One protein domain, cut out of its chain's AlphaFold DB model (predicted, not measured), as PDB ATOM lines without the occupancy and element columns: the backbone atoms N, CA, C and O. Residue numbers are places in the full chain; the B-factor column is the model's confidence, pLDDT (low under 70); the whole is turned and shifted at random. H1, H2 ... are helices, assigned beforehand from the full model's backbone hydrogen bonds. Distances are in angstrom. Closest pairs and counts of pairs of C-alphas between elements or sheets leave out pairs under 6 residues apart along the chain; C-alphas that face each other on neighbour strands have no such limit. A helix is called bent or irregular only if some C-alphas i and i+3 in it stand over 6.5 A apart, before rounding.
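AT A GLANCE: This is residues 2 to 141 of the 608 residues of an uncharacterized protein of Bacteroidetes bacterium (UniProt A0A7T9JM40). One very long helix, H4, makes the long axis; the hairpin of H1 and H2 crosses it near its middle, short H3 folds back beside its first part, and residues 110 to 141 stick out. The printed part has 140 residues with four named helices, H1 to H4, and no named strand: all helix. It is an extended rod, radius of gyration of the C-alphas 27.1 A, spanning 106 by 38 by 18 A.

HOW THE PARTS SIT: H1, residues 2 to 24, touches H2, residues 30 to 49, as a hairpin at a shallow tilt of 25 degrees; the closest C-alphas, of Lys 10 and Ala 45, are 6.3 A apart. H3, residues 59 to 66, is apart from both. H4, residues 71 to 141, was assigned by its hydrogen bonds as one helix but is bent: C-alphas 127 and 130 are 6.6 A apart, and its arms H4a, 71 to 127, and H4b, 130 to 141, stand at a shallow tilt of 25 degrees. H2 touches residues 88 to 98 alone of H4a, about perpendicular at 73 degrees, closest at the C-alphas of Gly 42 and Gly 95, 3.6 A. H3 and H4a form a hairpin, closest at the C-alphas of Phe 66 and Arg 72, 6.4 A. Every O i to N i+4 pair is within hydrogen-bond range in H1, H3 and H4b; H2 has 14 of 16, H4a 50 of 53.

IN THESE COORDINATES: H1 begins at C-alpha 2 (317.973, 340.974, 276.588) and is 33.3 A long, H2 27.4 A, H4a 83.6 A; H4b ends at C-alpha 141 (332.479, 286.112, 274.422).

THE WHOLE: The printed part has no cut and no long link; pLDDT is under 70 at residues 67, 69, 71 to 72 and 138.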
ATOM      1  N   GLU A   2     317.944 339.586 276.080       72.94
ATOM      2  CA  GLU A   2     317.973 340.974 276.588       72.94
ATOM      3  C   GLU A   2     318.593 341.117 277.991       72.94
ATOM      4  O   GLU A   2     319.490 341.937 278.179       72.94
ATOM      5  N   ASN A   3     318.242 340.243 278.943       77.88
ATOM      6  CA  ASN A   3     318.821 340.268 280.298       77.88
ATOM      7  C   ASN A   3     320.343 340.026 280.319       77.88
ATOM      8  O   ASN A   3     321.051 340.623 281.126       77.88
ATOM      9  N   ALA A   4     320.866 339.197 279.407       78.44
ATOM     10  CA  ALA A   4     322.303 338.932 279.309       78.44
ATOM     11  C   ALA A   4     323.069 340.159 278.791       78.44
ATOM     12  O   ALA A   4     324.174 340.448 279.244       78.44
ATOM     13  N   LEU A   5     322.458 340.913 277.875       83.88
ATOM     14  CA  LEU A   5     323.030 342.141 277.330       83.88
ATOM     15  C   LEU A   5     323.044 343.255 278.391       83.88
ATOM     16  O   LEU A   5     324.041 343.962 278.529       83.88
ATOM     17  N   VAL A   6     321.978 343.366 279.191       87.50
ATOM     18  CA  VAL A   6     321.917 344.273 280.352       87.50
ATOM     19  C   VAL A   6     322.991 343.921 281.386       87.50
ATOM     20  O   VAL A   6     323.717 344.811 281.828       87.50
ATOM     21  N   PHE A   7     323.142 342.637 281.727       87.88
ATOM     22  CA  PHE A   7     324.197 342.157 282.625       87.88
ATOM     23  C   PHE A   7     325.598 342.510 282.104       87.88
ATOM     24  O   PHE A   7     326.393 343.110 282.828       87.88
ATOM     25  N   LEU A   8     325.876 342.235 280.823       87.19
ATOM     26  CA  LEU A   8     327.162 342.539 280.193       87.19
ATOM     27  C   LEU A   8     327.471 344.043 280.223       87.19
ATOM     28  O   LEU A   8     328.581 344.438 280.565       87.19
ATOM     29  N   ARG A   9     326.482 344.897 279.929       90.75
ATOM     30  CA  ARG A   9     326.643 346.359 280.001       90.75
ATOM     31  C   ARG A   9     326.966 346.837 281.416       90.75
ATOM     32  O   ARG A   9     327.843 347.683 281.570       90.75
ATOM     33  N   LYS A  10     326.300 346.296 282.444       90.06
ATOM     34  CA  LYS A  10     326.620 346.620 283.845       90.06
ATOM     35  C   LYS A  10     328.023 346.145 284.231       90.06
ATOM     36  O   LYS A  10     328.732 346.874 284.917       90.06
ATOM     37  N   LEU A  11     328.437 344.965 283.768       90.38
ATOM     38  CA  LEU A  11     329.766 344.414 284.040       90.38
ATOM     39  C   LEU A  11     330.864 345.272 283.402       90.38
ATOM     40  O   LEU A  11     331.842 345.599 284.067       90.38
ATOM     41  N   VAL A  12     330.667 345.712 282.156       90.69
ATOM     42  CA  VAL A  12     331.577 346.648 281.477       90.69
ATOM     43  C   VAL A  12     331.620 347.997 282.198       90.69
ATOM     44  O   VAL A  12     332.704 348.532 282.410       90.69
ATOM     45  N   ALA A  13     330.472 348.534 282.625       91.38
ATOM     46  CA  ALA A  13     330.424 349.778 283.394       91.38
ATOM     47  C   ALA A  13     331.186 349.665 284.725       91.38
ATOM     48  O   ALA A  13     331.951 350.562 285.069       91.38
ATOM     49  N   LEU A  14     331.025 348.549 285.444       92.19
ATOM     50  CA  LEU A  14     331.761 348.285 286.678       92.19
ATOM     51  C   LEU A  14     333.267 348.162 286.408       92.19
ATOM     52  O   LEU A  14     334.061 348.780 287.110       92.19
ATOM     53  N   ALA A  15     333.664 347.424 285.366       90.44
ATOM     54  CA  ALA A  15     335.066 347.252 284.985       90.44
ATOM     55  C   ALA A  15     335.737 348.582 284.610       90.44
ATOM     56  O   ALA A  15     336.862 348.839 285.030       90.44
ATOM     57  N   LEU A  16     335.038 349.453 283.876       91.62
ATOM     58  CA  LEU A  16     335.524 350.794 283.551       91.62
ATOM     59  C   LEU A  16     335.710 351.651 284.806       91.62
ATOM     60  O   LEU A  16     336.709 352.353 284.909       91.62
ATOM     61  N   LEU A  17     334.800 351.573 285.780       92.56
ATOM     62  CA  LEU A  17     334.941 352.313 287.038       92.56
ATOM     63  C   LEU A  17     336.078 351.785 287.909       92.56
ATOM     64  O   LEU A  17     336.814 352.580 288.489       92.56
ATOM     65  N   VAL A  18     336.267 350.466 287.960       90.31
ATOM     66  CA  VAL A  18     337.434 349.860 288.615       90.31
ATOM     67  C   VAL A  18     338.723 350.311 287.924       90.31
ATOM     68  O   VAL A  18     339.685 350.656 288.599       90.31
ATOM     69  N   LEU A  19     338.744 350.384 286.591       92.06
ATOM     70  CA  LEU A  19     339.901 350.871 285.839       92.06
ATOM     71  C   LEU A  19     340.188 352.355 286.114       92.06
ATOM     72  O   LEU A  19     341.336 352.719 286.348       92.06
ATOM     73  N   VAL A  20     339.157 353.204 286.159       91.50
ATOM     74  CA  VAL A  20     339.294 354.616 286.559       91.50
ATOM     75  C   VAL A  20     339.832 354.731 287.985       91.50
ATOM     76  O   VAL A  20     340.715 355.550 288.240       91.50
ATOM     77  N   TYR A  21     339.354 353.896 288.909       92.94
ATOM     78  CA  TYR A  21     339.886 353.840 290.268       92.94
ATOM     79  C   TYR A  21     341.373 353.474 290.285       92.94
ATOM     80  O   TYR A  21     342.160 354.195 290.885       92.94
ATOM     81  N   LEU A  22     341.779 352.423 289.567       91.00
ATOM     82  CA  LEU A  22     343.182 352.000 289.497       91.00
ATOM     83  C   LEU A  22     344.104 353.095 288.939       91.00
ATOM     84  O   LEU A  22     345.239 353.209 289.382       91.00
ATOM     85  N   ILE A  23     343.620 353.920 288.006       91.56
ATOM     86  CA  ILE A  23     344.380 355.057 287.456       91.56
ATOM     87  C   ILE A  23     344.484 356.214 288.464       91.56
ATOM     88  O   ILE A  23     345.450 356.972 288.445       91.56
ATOM     89  N   THR A  24     343.489 356.378 289.338       89.75
ATOM     90  CA  THR A  24     343.372 357.536 290.242       89.75
ATOM     91  C   THR A  24     343.769 357.246 291.690       89.75
ATOM     92  O   THR A  24     343.859 358.182 292.484       89.75
ATOM     93  N   GLN A  25     344.037 355.985 292.041       90.25
ATOM     94  CA  GLN A  25     344.297 355.538 293.416       90.25
ATOM     95  C   GLN A  25     345.496 356.229 294.082       90.25
ATOM     96  O   GLN A  25     345.479 356.425 295.294       90.25
ATOM     97  N   ASP A  26     346.495 356.645 293.297       90.38
ATOM     98  CA  ASP A  26     347.684 357.344 293.805       90.38
ATOM     99  C   ASP A  26     347.375 358.795 294.213       90.38
ATOM    100  O   ASP A  26     348.107 359.403 294.992       90.38
ATOM    101  N   PHE A  27     346.273 359.353 293.702       91.38
ATOM    102  CA  PHE A  27     345.881 360.750 293.903       91.38
ATOM    103  C   PHE A  27     344.700 360.912 294.862       91.38
ATOM    104  O   PHE A  27     344.585 361.943 295.525       91.38
ATOM    105  N   VAL A  28     343.805 359.922 294.938       89.00
ATOM    106  CA  VAL A  28     342.586 359.987 295.753       89.00
ATOM    107  C   VAL A  28     342.528 358.786 296.700       89.00
ATOM    108  O   VAL A  28     342.450 357.648 296.230       89.00
ATOM    109  N   PRO A  29     342.497 359.005 298.031       89.56
ATOM    110  CA  PRO A  29     342.369 357.923 299.000       89.56
ATOM    111  C   PRO A  29     341.138 357.050 298.740       89.56
ATOM    112  O   PRO A  29     340.045 357.560 298.477       89.56
ATOM    113  N   PHE A  30     341.293 355.734 298.906       84.81
ATOM    114  CA  PHE A  30     340.241 354.741 298.652       84.81
ATOM    115  C   PHE A  30     338.910 355.056 299.359       84.81
ATOM    116  O   PHE A  30     337.843 354.974 298.761       84.81
ATOM    117  N   LEU A  31     338.966 355.498 300.619       87.44
ATOM    118  CA  LEU A  31     337.779 355.861 301.405       87.44
ATOM    119  C   LEU A  31     336.950 356.995 300.774       87.44
ATOM    120  O   LEU A  31     335.735 357.026 300.948       87.44
ATOM    121  N   ILE A  32     337.593 357.902 300.033       87.81
ATOM    122  CA  ILE A  32     336.939 359.033 299.360       87.81
ATOM    123  C   ILE A  32     336.461 358.628 297.961       87.81
ATOM    124  O   ILE A  32     335.416 359.092 297.507       87.81
ATOM    125  N   SER A  33     337.188 357.744 297.274       88.38
ATOM    126  CA  SER A  33     336.819 357.313 295.924       88.38
ATOM    127  C   SER A  33     335.613 356.368 295.904       88.38
ATOM    128  O   SER A  33     334.815 356.452 294.973       88.38
ATOM    129  N   ILE A  34     335.412 355.518 296.924       89.25
ATOM    130  CA  ILE A  34     334.311 354.531 296.945       89.25
ATOM    131  C   ILE A  34     332.925 355.178 296.793       89.25
ATOM    132  O   ILE A  34     332.201 354.763 295.886       89.25
ATOM    133  N   PRO A  35     332.512 356.183 297.598       90.25
ATOM    134  CA  PRO A  35     331.188 356.785 297.439       90.25
ATOM    135  C   PRO A  35     331.014 357.428 296.061       90.25
ATOM    136  O   PRO A  35     329.960 357.298 295.450       90.25
ATOM    137  N   ILE A  36     332.063 358.058 295.526       90.50
ATOM    138  CA  ILE A  36     332.029 358.685 294.200       90.50
ATOM    139  C   ILE A  36     331.837 357.619 293.114       90.50
ATOM    140  O   ILE A  36     330.966 357.758 292.258       90.50
ATOM    141  N   LEU A  37     332.596 356.523 293.167       91.56
ATOM    142  CA  LEU A  37     332.490 355.417 292.212       91.56
ATOM    143  C   LEU A  37     331.130 354.721 292.294       91.56
ATOM    144  O   LEU A  37     330.548 354.411 291.258       91.56
ATOM    145  N   LEU A  38     330.596 354.516 293.501       92.06
ATOM    146  CA  LEU A  38     329.263 353.947 293.708       92.06
ATOM    147  C   LEU A  38     328.166 354.863 293.169       92.06
ATOM    148  O   LEU A  38     327.252 354.380 292.504       92.06
ATOM    149  N   LEU A  39     328.270 356.174 293.390       92.31
ATOM    150  CA  LEU A  39     327.339 357.150 292.829       92.31
ATOM    151  C   LEU A  39     327.364 357.119 291.297       92.31
ATOM    152  O   LEU A  39     326.315 357.015 290.661       92.31
ATOM    153  N   VAL A  40     328.557 357.155 290.695       92.62
ATOM    154  CA  VAL A  40     328.708 357.106 289.235       92.62
ATOM    155  C   VAL A  40     328.187 355.774 288.687       92.62
ATOM    156  O   VAL A  40     327.457 355.767 287.694       92.62
ATOM    157  N   PHE A  41     328.479 354.652 289.352       93.69
ATOM    158  CA  PHE A  41     327.941 353.347 288.971       93.69
ATOM    159  C   PHE A  41     326.418 353.313 289.063       93.69
ATOM    160  O   PHE A  41     325.770 352.844 288.132       93.69
ATOM    161  N   GLY A  42     325.837 353.854 290.137       90.94
ATOM    162  CA  GLY A  42     324.393 353.955 290.327       90.94
ATOM    163  C   GLY A  42     323.716 354.726 289.193       90.94
ATOM    164  O   GLY A  42     322.721 354.253 288.639       90.94
ATOM    165  N   LEU A  43     324.294 355.859 288.781       92.19
ATOM    166  CA  LEU A  43     323.797 356.675 287.668       92.19
ATOM    167  C   LEU A  43     323.911 355.960 286.313       92.19
ATOM    168  O   LEU A  43     322.963 355.964 285.525       92.19
ATOM    169  N   ILE A  44     325.049 355.318 286.033       92.06
ATOM    170  CA  ILE A  44     325.242 354.555 284.791       92.06
ATOM    171  C   ILE A  44     324.289 353.354 284.757       92.06
ATOM    172  O   ILE A  44     323.604 353.136 283.757       92.06
ATOM    173  N   ALA A  45     324.188 352.606 285.857       89.75
ATOM    174  CA  ALA A  45     323.290 351.463 285.984       89.75
ATOM    175  C   ALA A  45     321.822 351.877 285.821       89.75
ATOM    176  O   ALA A  45     321.063 351.173 285.157       89.75
ATOM    177  N   SER A  46     321.435 353.039 286.352       91.19
ATOM    178  CA  SER A  46     320.109 353.627 286.143       91.19
ATOM    179  C   SER A  46     319.810 353.878 284.668       91.19
ATOM    180  O   SER A  46     318.735 353.510 284.192       91.19
ATOM    181  N   ARG A  47     320.768 354.442 283.921       91.62
ATOM    182  CA  ARG A  47     320.615 354.643 282.474       91.62
ATOM    183  C   ARG A  47     320.530 353.327 281.710       91.62
ATOM    184  O   ARG A  47     319.738 353.237 280.781       91.62
ATOM    185  N   ILE A  48     321.314 352.319 282.099       90.12
ATOM    186  CA  ILE A  48     321.292 350.990 281.467       90.12
ATOM    187  C   ILE A  48     319.946 350.286 281.707       90.12
ATOM    188  O   ILE A  48     319.456 349.603 280.813       90.12
ATOM    189  N   LEU A  49     319.363 350.436 282.900       88.31
ATOM    190  CA  LEU A  49     318.108 349.788 283.295       88.31
ATOM    191  C   LEU A  49     316.849 350.596 282.966       88.31
ATOM    192  O   LEU A  49     315.750 350.070 283.115       88.31
ATOM    193  N   HIS A  50     316.996 351.868 282.591       88.69
ATOM    194  CA  HIS A  50     315.900 352.841 282.536       88.69
ATOM    195  C   HIS A  50     315.085 352.908 283.846       88.69
ATOM    196  O   HIS A  50     313.873 353.105 283.829       88.69
ATOM    197  N   ALA A  51     315.759 352.754 284.992       87.94
ATOM    198  CA  ALA A  51     315.153 352.756 286.323       87.94
ATOM    199  C   ALA A  51     315.920 353.685 287.275       87.94
ATOM    200  O   ALA A  51     317.142 353.802 287.188       87.94
ATOM    201  N   GLN A  52     315.212 354.347 288.190       88.81
ATOM    202  CA  GLN A  52     315.780 355.235 289.212       88.81
ATOM    203  C   GLN A  52     315.363 354.755 290.612       88.81
ATOM    204  O   GLN A  52     314.325 354.092 290.725       88.81
ATOM    205  N   PRO A  53     316.145 355.056 291.666       88.31
ATOM    206  CA  PRO A  53     315.733 354.770 293.035       88.31
ATOM    207  C   PRO A  53     314.415 355.488 293.353       88.31
ATOM    208  O   PRO A  53     314.205 356.635 292.956       88.31
ATOM    209  N   LYS A  54     313.497 354.795 294.034       86.62
ATOM    210  CA  LYS A  54     312.146 355.317 294.317       86.62
ATOM    211  C   LYS A  54     312.161 356.352 295.440       86.62
ATOM    212  O   LYS A  54     311.224 357.131 295.577       86.62
ATOM    213  N   GLU A  55     313.222 356.334 296.230       87.62
ATOM    214  CA  GLU A  55     313.414 357.096 297.452       87.62
ATOM    215  C   GLU A  55     314.045 358.474 297.202       87.62
ATOM    216  O   GLU A  55     314.358 359.155 298.175       87.62
ATOM    217  N   LEU A  56     314.231 358.884 295.937       87.19
ATOM    218  CA  LEU A  56     314.767 360.202 295.579       87.19
ATOM    219  C   LEU A  56     313.855 361.330 296.064       87.19
ATOM    220  O   LEU A  56     312.625 361.282 295.949       87.19
ATOM    221  N   TYR A  57     314.479 362.378 296.580       83.56
ATOM    222  CA  TYR A  57     313.801 363.555 297.066       83.56
ATOM    223  C   TYR A  57     313.178 364.326 295.902       83.56
ATOM    224  O   TYR A  57     313.836 364.765 294.959       83.56
ATOM    225  N   ASN A  58     311.865 364.529 295.962       81.19
ATOM    226  CA  ASN A  58     311.159 365.251 294.914       81.19
ATOM    227  C   ASN A  58     311.341 366.768 295.087       81.19
ATOM    228  O   ASN A  58     310.512 367.436 295.716       81.19
ATOM    229  N   PHE A  59     312.399 367.310 294.479       76.69
ATOM    230  CA  PHE A  59     312.714 368.743 294.508       76.69
ATOM    231  C   PHE A  59     311.556 369.635 294.036       76.69
ATOM    232  O   PHE A  59     311.353 370.721 294.582       76.69
ATOM    233  N   GLN A  60     310.723 369.166 293.101       75.75
ATOM    234  CA  GLN A  60     309.567 369.931 292.615       75.75
ATOM    235  C   GLN A  60     308.487 370.092 293.694       75.75
ATOM    236  O   GLN A  60     307.771 371.095 293.732       75.75
ATOM    237  N   ARG A  61     308.356 369.106 294.592       71.69
ATOM    238  CA  ARG A  61     307.399 369.158 295.703       71.69
ATOM    239  C   ARG A  61     307.864 370.129 296.786       71.69
ATOM    240  O   ARG A  61     307.037 370.868 297.315       71.69
ATOM    241  N   SER A  62     309.167 370.173 297.069       70.69
ATOM    242  CA  SER A  62     309.741 371.167 297.981       70.69
ATOM    243  C   SER A  62     309.705 372.579 297.401       70.69
ATOM    244  O   SER A  62     309.382 373.520 298.113       70.69
ATOM    245  N   GLU A  63     309.959 372.746 296.104       71.38
ATOM    246  CA  GLU A  63     309.962 374.062 295.461       71.38
ATOM    247  C   GLU A  63     308.580 374.730 295.517       71.38
ATOM    248  O   GLU A  63     308.470 375.903 295.871       71.38
ATOM    249  N   LYS A  64     307.508 373.950 295.320       75.50
ATOM    250  CA  LYS A  64     306.123 374.408 295.533       75.50
ATOM    251  C   LYS A  64     305.828 374.801 296.985       75.50
ATOM    252  O   LYS A  64     305.025 375.700 297.210       75.50
ATOM    253  N   TYR A  65     306.452 374.140 297.959       72.56
ATOM    254  CA  TYR A  65     306.266 374.424 299.385       72.56
ATOM    255  C   TYR A  65     306.961 375.727 299.820       72.56
ATOM    256  O   TYR A  65     306.433 376.464 300.652       72.56
ATOM    257  N   PHE A  66     308.117 376.045 299.228       72.38
ATOM    258  CA  PHE A  66     308.902 377.240 299.562       72.38
ATOM    259  C   PHE A  66     308.552 378.491 298.729       72.38
ATOM    260  O   PHE A  66     308.950 379.587 299.105       72.38
ATOM    261  N   ALA A  67     307.738 378.373 297.673       68.81
ATOM    262  CA  ALA A  67     307.334 379.482 296.793       68.81
ATOM    263  C   ALA A  67     306.493 380.607 297.454       68.81
ATOM    264  O   ALA A  67     306.185 381.600 296.803       68.81
ATOM    265  N   GLN A  68     306.109 380.476 298.730       70.19
ATOM    266  CA  GLN A  68     305.265 381.445 299.454       70.19
ATOM    267  C   GLN A  68     306.043 382.615 300.110       70.19
ATOM    268  O   GLN A  68     305.413 383.494 300.693       70.19
ATOM    269  N   GLY A  69     307.379 382.655 299.998       69.44
ATOM    270  CA  GLY A  69     308.243 383.772 300.428       69.44
ATOM    271  C   GLY A  69     308.479 383.917 301.948       69.44
ATOM    272  O   GLY A  69     307.816 383.289 302.775       69.44
ATOM    273  N   GLY A  70     309.461 384.752 302.331       74.75
ATOM    274  CA  GLY A  70     309.761 385.157 303.721       74.75
ATOM    275  C   GLY A  70     310.921 384.404 304.400       74.75
ATOM    276  O   GLY A  70     311.799 383.867 303.733       74.75
ATOM    277  N   LEU A  71     310.913 384.313 305.744       65.31
ATOM    278  CA  LEU A  71     311.898 383.563 306.569       65.31
ATOM    279  C   LEU A  71     312.069 382.084 306.147       65.31
ATOM    280  O   LEU A  71     313.065 381.447 306.481       65.31
ATOM    281  N   ARG A  72     311.113 381.541 305.384       67.69
ATOM    282  CA  ARG A  72     311.152 380.192 304.801       67.69
ATOM    283  C   ARG A  72     312.183 380.048 303.676       67.69
ATOM    284  O   ARG A  72     312.740 378.963 303.536       67.69
ATOM    285  N   ASP A  73     312.498 381.113 302.934       73.44
ATOM    286  CA  ASP A  73     313.548 381.081 301.898       73.44
ATOM    287  C   ASP A  73     314.955 380.939 302.504       73.44
ATOM    288  O   ASP A  73     315.822 380.293 301.919       73.44
ATOM    289  N   LEU A  74     315.171 381.437 303.727       71.94
ATOM    290  CA  LEU A  74     316.422 381.224 304.471       71.94
ATOM    291  C   LEU A  74     316.623 379.750 304.862       71.94
ATOM    292  O   LEU A  74     317.746 379.255 304.839       71.94
ATOM    293  N   VAL A  75     315.539 379.027 305.166       78.69
ATOM    294  CA  VAL A  75     315.564 377.584 305.491       78.69
ATOM    295  C   VAL A  75     315.590 376.714 304.225       78.69
ATOM    296  O   VAL A  75     316.023 375.559 304.262       78.69
ATOM    297  N   ARG A  76     315.192 377.266 303.075       80.25
ATOM    298  CA  ARG A  76     315.196 376.578 301.779       80.25
ATOM    299  C   ARG A  76     316.601 376.140 301.371       80.25
ATOM    300  O   ARG A  76     316.767 374.999 300.955       80.25
ATOM    301  N   ILE A  77     317.604 377.007 301.516       78.94
ATOM    302  CA  ILE A  77     318.997 376.713 301.136       78.94
ATOM    303  C   ILE A  77     319.548 375.485 301.890       78.94
ATOM    304  O   ILE A  77     319.930 374.524 301.218       78.94
ATOM    305  N   PRO A  78     319.547 375.432 303.242       82.19
ATOM    306  CA  PRO A  78     320.037 374.256 303.959       82.19
ATOM    307  C   PRO A  78     319.166 373.016 303.718       82.19
ATOM    308  O   PRO A  78     319.700 371.914 303.661       82.19
ATOM    309  N   THR A  79     317.852 373.167 303.505       82.62
ATOM    310  CA  THR A  79     316.959 372.030 303.203       82.62
ATOM    311  C   THR A  79     317.227 371.442 301.816       82.62
ATOM    312  O   THR A  79     317.294 370.225 301.681       82.62
ATOM    313  N   MET A  80     317.422 372.276 300.786       81.81
ATOM    314  CA  MET A  80     317.785 371.821 299.437       81.81
ATOM    315  C   MET A  80     319.182 371.197 299.421       81.81
ATOM    316  O   MET A  80     319.386 370.193 298.746       81.81
ATOM    317  N   LEU A  81     320.120 371.740 300.202       83.50
ATOM    318  CA  LEU A  81     321.456 371.165 300.352       83.50
ATOM    319  C   LEU A  81     321.395 369.799 301.050       83.50
ATOM    320  O   LEU A  81     321.991 368.844 300.562       83.50
ATOM    321  N   MET A  82     320.617 369.664 302.128       83.81
ATOM    322  CA  MET A  82     320.396 368.378 302.803       83.81
ATOM    323  C   MET A  82     319.667 367.366 301.914       83.81
ATOM    324  O   MET A  82     320.044 366.199 301.900       83.81
ATOM    325  N   ALA A  83     318.669 367.798 301.140       85.31
ATOM    326  CA  ALA A  83     317.983 366.957 300.161       85.31
ATOM    327  C   ALA A  83     318.930 366.479 299.052       85.31
ATOM    328  O   ALA A  83     318.885 365.320 298.659       85.31
ATOM    329  N   PHE A  84     319.833 367.345 298.589       86.38
ATOM    330  CA  PHE A  84     320.860 366.985 297.615       86.38
ATOM    331  C   PHE A  84     321.873 365.984 298.184       86.38
ATOM    332  O   PHE A  84     322.191 364.996 297.527       86.38
ATOM    333  N   VAL A  85     322.335 366.187 299.423       87.88
ATOM    334  CA  VAL A  85     323.198 365.220 300.124       87.88
ATOM    335  C   VAL A  85     322.472 363.888 300.324       87.88
ATOM    336  O   VAL A  85     323.063 362.831 300.110       87.88
ATOM    337  N   TYR A  86     321.188 363.922 300.679       90.81
ATOM    338  CA  TYR A  86     320.353 362.731 300.796       90.81
ATOM    339  C   TYR A  86     320.229 361.989 299.456       90.81
ATOM    340  O   TYR A  86     320.478 360.788 299.416       90.81
ATOM    341  N   ASP A  87     319.957 362.684 298.348       90.06
ATOM    342  CA  ASP A  87     319.893 362.070 297.017       90.06
ATOM    343  C   ASP A  87     321.231 361.470 296.590       90.06
ATOM    344  O   ASP A  87     321.259 360.369 296.038       90.06
ATOM    345  N   ILE A  88     322.350 362.138 296.890       90.00
ATOM    346  CA  ILE A  88     323.694 361.579 296.697       90.00
ATOM    347  C   ILE A  88     323.828 360.258 297.459       90.00
ATOM    348  O   ILE A  88     324.234 359.258 296.869       90.00
ATOM    349  N   LEU A  89     323.458 360.222 298.742       90.81
ATOM    350  CA  LEU A  89     323.528 359.004 299.552       90.81
ATOM    351  C   LEU A  89     322.617 357.900 299.001       90.81
ATOM    352  O   LEU A  89     323.045 356.751 298.907       90.81
ATOM    353  N   VAL A  90     321.399 358.237 298.570       90.38
ATOM    354  CA  VAL A  90     320.473 357.294 297.925       90.38
ATOM    355  C   VAL A  90     321.077 356.733 296.633       90.38
ATOM    356  O   VAL A  90     321.020 355.524 296.409       90.38
ATOM    357  N   TRP A  91     321.727 357.561 295.809       92.12
ATOM    358  CA  TRP A  91     322.431 357.115 294.602       92.12
ATOM    359  C   TRP A  91     323.635 356.218 294.903       92.12
ATOM    360  O   TRP A  91     323.853 355.238 294.188       92.12
ATOM    361  N   VAL A  92     324.387 356.503 295.967       91.81
ATOM    362  CA  VAL A  92     325.490 355.651 296.444       91.81
ATOM    363  C   VAL A  92     324.966 354.283 296.882       91.81
ATOM    364  O   VAL A  92     325.489 353.252 296.451       91.81
ATOM    365  N   VAL A  93     323.903 354.256 297.692       91.44
ATOM    366  CA  VAL A  93     323.257 353.015 298.151       91.44
ATOM    367  C   VAL A  93     322.677 352.236 296.970       91.44
ATOM    368  O   VAL A  93     322.831 351.016 296.900       91.44
ATOM    369  N   TRP A  94     322.080 352.924 295.993       90.88
ATOM    370  CA  TRP A  94     321.599 352.310 294.757       90.88
ATOM    371  C   TRP A  94     322.737 351.687 293.944       90.88
ATOM    372  O   TRP A  94     322.608 350.559 293.469       90.88
ATOM    373  N   GLY A  95     323.875 352.377 293.824       90.75
ATOM    374  CA  GLY A  95     325.085 351.834 293.211       90.75
ATOM    375  C   GLY A  95     325.543 350.544 293.887       90.75
ATOM    376  O   GLY A  95     325.764 349.541 293.209       90.75
ATOM    377  N   LEU A  96     325.600 350.531 295.222       92.88
ATOM    378  CA  LEU A  96     325.955 349.337 295.993       92.88
ATOM    379  C   LEU A  96     324.964 348.186 295.758       92.88
ATOM    380  O   LEU A  96     325.380 347.058 295.493       92.88
ATOM    381  N   TYR A  97     323.663 348.472 295.785       92.62
ATOM    382  CA  TYR A  97     322.620 347.488 295.494       92.62
ATOM    383  C   TYR A  97     322.784 346.865 294.098       92.62
ATOM    384  O   TYR A  97     322.699 345.646 293.941       92.62
ATOM    385  N   GLN A  98     323.094 347.677 293.083       91.75
ATOM    386  CA  GLN A  98     323.328 347.185 291.722       91.75
ATOM    387  C   GLN A  98     324.571 346.294 291.614       91.75
ATOM    388  O   GLN A  98     324.560 345.344 290.831       91.75
ATOM    389  N   ILE A  99     325.619 346.560 292.401       90.62
ATOM    390  CA  ILE A  99     326.804 345.692 292.473       90.62
ATOM    391  C   ILE A  99     326.431 344.334 293.077       90.62
ATOM    392  O   ILE A  99     326.790 343.302 292.516       90.62
ATOM    393  N   VAL A 100     325.671 344.315 294.177       91.50
ATOM    394  CA  VAL A 100     325.222 343.064 294.818       91.50
ATOM    395  C   VAL A 100     324.376 342.220 293.862       91.50
ATOM    396  O   VAL A 100     324.591 341.008 293.753       91.50
ATOM    397  N   LEU A 101     323.457 342.846 293.119       89.25
ATOM    398  CA  LEU A 101     322.689 342.153 292.080       89.25
ATOM    399  C   LEU A 101     323.598 341.568 290.996       89.25
ATOM    400  O   LEU A 101     323.445 340.406 290.638       89.25
ATOM    401  N   LEU A 102     324.587 342.332 290.526       90.38
ATOM    402  CA  LEU A 102     325.532 341.865 289.514       90.38
ATOM    403  C   LEU A 102     326.351 340.657 289.993       90.38
ATOM    404  O   LEU A 102     326.539 339.706 289.238       90.38
ATOM    405  N   PHE A 103     326.806 340.649 291.247       88.38
ATOM    406  CA  PHE A 103     327.484 339.480 291.818       88.38
ATOM    407  C   PHE A 103     326.553 338.270 291.944       88.38
ATOM    408  O   PHE A 103     326.972 337.144 291.679       88.38
ATOM    409  N   THR A 104     325.287 338.489 292.301       87.69
ATOM    410  CA  THR A 104     324.283 337.419 292.383       87.69
ATOM    411  C   THR A 104     324.034 336.794 291.008       87.69
ATOM    412  O   THR A 104     324.065 335.569 290.869       87.69
ATOM    413  N   ASP A 105     323.881 337.627 289.977       86.94
ATOM    414  CA  ASP A 105     323.731 337.198 288.586       86.94
ATOM    415  C   ASP A 105     324.974 336.435 288.090       86.94
ATOM    416  O   ASP A 105     324.850 335.418 287.405       86.94
ATOM    417  N   LEU A 106     326.179 336.869 288.486       86.88
ATOM    418  CA  LEU A 106     327.433 336.181 288.162       86.88
ATOM    419  C   LEU A 106     327.493 334.779 288.788       86.88
ATOM    420  O   LEU A 106     327.828 333.815 288.101       86.88
ATOM    421  N   ILE A 107     327.143 334.644 290.071       86.00
ATOM    422  CA  ILE A 107     327.097 333.342 290.761       86.00
ATOM    423  C   ILE A 107     326.085 332.415 290.080       86.00
ATOM    424  O   ILE A 107     326.372 331.233 289.870       86.00
ATOM    425  N   TYR A 108     324.920 332.943 289.697       85.25
ATOM    426  CA  TYR A 108     323.908 332.175 288.975       85.25
ATOM    427  C   TYR A 108     324.423 331.696 287.611       85.25
ATOM    428  O   TYR A 108     324.255 330.527 287.265       85.25
ATOM    429  N   LEU A 109     325.123 332.557 286.866       86.06
ATOM    430  CA  LEU A 109     325.731 332.208 285.581       86.06
ATOM    431  C   LEU A 109     326.798 331.114 285.724       86.06
ATOM    432  O   LEU A 109     326.814 330.169 284.935       86.06
ATOM    433  N   VAL A 110     327.653 331.195 286.749       84.94
ATOM    434  CA  VAL A 110     328.656 330.155 287.044       84.94
ATOM    435  C   VAL A 110     327.981 328.824 287.379       84.94
ATOM    436  O   VAL A 110     328.383 327.784 286.855       84.94
ATOM    437  N   LYS A 111     326.928 328.843 288.207       88.50
ATOM    438  CA  LYS A 111     326.143 327.648 288.550       88.50
ATOM    439  C   LYS A 111     325.534 326.998 287.303       88.50
ATOM    440  O   LYS A 111     325.655 325.786 287.138       88.50
ATOM    441  N   GLU A 112     324.913 327.790 286.432       85.12
ATOM    442  CA  GLU A 112     324.280 327.294 285.205       85.12
ATOM    443  C   GLU A 112     325.320 326.723 284.226       85.12
ATOM    444  O   GLU A 112     325.127 325.645 283.659       85.12
ATOM    445  N   GLY A 113     326.473 327.388 284.091       83.19
ATOM    446  CA  GLY A 113     327.594 326.904 283.284       83.19
ATOM    447  C   GLY A 113     328.143 325.561 283.774       83.19
ATOM    448  O   GLY A 113     328.315 324.635 282.980       83.19
ATOM    449  N   LEU A 114     328.357 325.413 285.086       86.56
ATOM    450  CA  LEU A 114     328.791 324.147 285.688       86.56
ATOM    451  C   LEU A 114     327.757 323.034 285.493       86.56
ATOM    452  O   LEU A 114     328.125 321.903 285.164       86.56
ATOM    453  N   PHE A 115     326.470 323.344 285.653       88.00
ATOM    454  CA  PHE A 115     325.389 322.390 285.419       88.00
ATOM    455  C   PHE A 115     325.367 321.899 283.965       88.00
ATOM    456  O   PHE A 115     325.262 320.693 283.727       88.00
ATOM    457  N   PHE A 116     325.545 322.800 282.995       87.06
ATOM    458  CA  PHE A 116     325.609 322.442 281.578       87.06
ATOM    459  C   PHE A 116     326.812 321.543 281.256       87.06
ATOM    460  O   PHE A 116     326.657 320.529 280.572       87.06
ATOM    461  N   ILE A 117     327.997 321.855 281.797       83.00
ATOM    462  CA  ILE A 117     329.202 321.023 281.638       83.00
ATOM    463  C   ILE A 117     328.969 319.624 282.223       83.00
ATOM    464  O   ILE A 117     329.252 318.622 281.563       83.00
ATOM    465  N   LEU A 118     328.403 319.537 283.430       87.88
ATOM    466  CA  LEU A 118     328.100 318.262 284.076       87.88
ATOM    467  C   LEU A 118     327.102 317.436 283.251       87.88
ATOM    468  O   LEU A 118     327.328 316.247 283.018       87.88
ATOM    469  N   GLN A 119     326.026 318.055 282.754       88.00
ATOM    470  CA  GLN A 119     325.071 317.382 281.872       88.00
ATOM    471  C   GLN A 119     325.724 316.887 280.579       88.00
ATOM    472  O   GLN A 119     325.414 315.784 280.121       88.00
ATOM    473  N   LEU A 120     326.640 317.665 279.999       85.19
ATOM    474  CA  LEU A 120     327.359 317.290 278.784       85.19
ATOM    475  C   LEU A 120     328.270 316.077 279.025       85.19
ATOM    476  O   LEU A 120     328.250 315.140 278.226       85.19
ATOM    477  N   ILE A 121     328.974 316.031 280.162       83.69
ATOM    478  CA  ILE A 121     329.774 314.870 280.589       83.69
ATOM    479  C   ILE A 121     328.884 313.637 280.795       83.69
ATOM    480  O   ILE A 121     329.191 312.561 280.279       83.69
ATOM    481  N   ILE A 122     327.748 313.777 281.489       86.00
ATOM    482  CA  ILE A 122     326.802 312.669 281.703       86.00
ATOM    483  C   ILE A 122     326.264 312.155 280.360       86.00
ATOM    484  O   ILE A 122     326.196 310.943 280.142       86.00
ATOM    485  N   LYS A 123     325.915 313.053 279.431       84.25
ATOM    486  CA  LYS A 123     325.435 312.692 278.089       84.25
ATOM    487  C   LYS A 123     326.517 311.979 277.271       84.25
ATOM    488  O   LYS A 123     326.207 310.987 276.608       84.25
ATOM    489  N   LEU A 124     327.773 312.422 277.358       80.12
ATOM    490  CA  LEU A 124     328.922 311.767 276.727       80.12
ATOM    491  C   LEU A 124     329.118 310.346 277.281       80.12
ATOM    492  O   LEU A 124     329.148 309.383 276.515       80.12
ATOM    493  N   LEU A 125     329.156 310.194 278.608       76.06
ATOM    494  CA  LEU A 125     329.292 308.893 279.270       76.06
ATOM    495  C   LEU A 125     328.136 307.950 278.914       76.06
ATOM    496  O   LEU A 125     328.364 306.783 278.595       76.06
ATOM    497  N   ARG A 126     326.898 308.459 278.878       78.25
ATOM    498  CA  ARG A 126     325.714 307.688 278.467       78.25
ATOM    499  C   ARG A 126     325.782 307.235 277.007       78.25
ATOM    500  O   ARG A 126     325.259 306.172 276.692       78.25
ATOM    501  N   THR A 127     326.432 308.007 276.139       81.50
ATOM    502  CA  THR A 127     326.621 307.673 274.716       81.50
ATOM    503  C   THR A 127     327.727 306.635 274.516       81.50
ATOM    504  O   THR A 127     327.611 305.769 273.655       81.50
ATOM    505  N   LEU A 128     328.772 306.668 275.348       76.75
ATOM    506  CA  LEU A 128     329.871 305.698 275.321       76.75
ATOM    507  C   LEU A 128     329.511 304.365 275.999       76.75
ATOM    508  O   LEU A 128     330.051 303.321 275.630       76.75
ATOM    509  N   TRP A 129     328.593 304.371 276.971       76.88
ATOM    510  CA  TRP A 129     328.208 303.180 277.738       76.88
ATOM    511  C   TRP A 129     327.724 301.989 276.879       76.88
ATOM    512  O   TRP A 129     328.174 300.866 277.127       76.88
ATOM    513  N   PRO A 130     326.874 302.165 275.843       78.00
ATOM    514  CA  PRO A 130     326.515 301.086 274.923       78.00
ATOM    515  C   PRO A 130     327.726 300.467 274.221       78.00
ATOM    516  O   PRO A 130     327.828 299.243 274.166       78.00
ATOM    517  N   THR A 131     328.662 301.290 273.740       73.88
ATOM    518  CA  THR A 131     329.870 300.833 273.041       73.88
ATOM    519  C   THR A 131     330.764 300.015 273.966       73.88
ATOM    520  O   THR A 131     331.161 298.909 273.605       73.88
ATOM    521  N   TRP A 132     330.999 300.487 275.195       74.94
ATOM    522  CA  TRP A 132     331.746 299.732 276.207       74.94
ATOM    523  C   TRP A 132     331.055 298.426 276.589       74.94
ATOM    524  O   TRP A 132     331.710 297.394 276.701       74.94
ATOM    525  N   ARG A 133     329.723 298.425 276.727       74.25
ATOM    526  CA  ARG A 133     328.955 297.201 276.996       74.25
ATOM    527  C   ARG A 133     329.068 296.194 275.849       74.25
ATOM    528  O   ARG A 133     329.139 294.995 276.116       74.25
ATOM    529  N   ILE A 134     329.068 296.654 274.596       72.19
ATOM    530  CA  ILE A 134     329.265 295.798 273.417       72.19
ATOM    531  C   ILE A 134     330.692 295.254 273.404       72.19
ATOM    532  O   ILE A 134     330.856 294.040 273.339       72.19
ATOM    533  N   LEU A 135     331.706 296.111 273.555       70.88
ATOM    534  CA  LEU A 135     333.112 295.704 273.624       70.88
ATOM    535  C   LEU A 135     333.351 294.688 274.740       70.88
ATOM    536  O   LEU A 135     333.913 293.633 274.487       70.88
ATOM    537  N   PHE A 136     332.851 294.940 275.950       73.94
ATOM    538  CA  PHE A 136     332.978 294.012 277.071       73.94
ATOM    539  C   PHE A 136     332.281 292.673 276.798       73.94
ATOM    540  O   PHE A 136     332.846 291.616 277.074       73.94
ATOM    541  N   LYS A 137     331.077 292.685 276.206       70.44
ATOM    542  CA  LYS A 137     330.397 291.448 275.787       70.44
ATOM    543  C   LYS A 137     331.189 290.694 274.722       70.44
ATOM    544  O   LYS A 137     331.273 289.475 274.821       70.44
ATOM    545  N   LEU A 138     331.761 291.391 273.739       68.44
ATOM    546  CA  LEU A 138     332.613 290.796 272.708       68.44
ATOM    547  C   LEU A 138     333.877 290.202 273.332       68.44
ATOM    548  O   LEU A 138     334.208 289.061 273.035       68.44
ATOM    549  N   VAL A 139     334.528 290.917 274.254       72.44
ATOM    550  CA  VAL A 139     335.716 290.434 274.965       72.44
ATOM    551  C   VAL A 139     335.386 289.181 275.774       72.44
ATOM    552  O   VAL A 139     336.007 288.142 275.576       72.44
ATOM    553  N   LEU A 140     334.355 289.223 276.624       72.88
ATOM    554  CA  LEU A 140     333.926 288.047 277.386       72.88
ATOM    555  C   LEU A 140     333.544 286.873 276.480       72.88
ATOM    556  O   LEU A 140     333.815 285.719 276.814       72.88
ATOM    557  N   PHE A 141     332.889 287.148 275.353       71.88
ATOM    558  CA  PHE A 141     332.479 286.112 274.422       71.88
ATOM    559  C   PHE A 141     333.686 285.472 273.730       71.88
ATOM    560  O   PHE A 141     333.857 284.265 273.856       71.88
TER     561      PHE A 141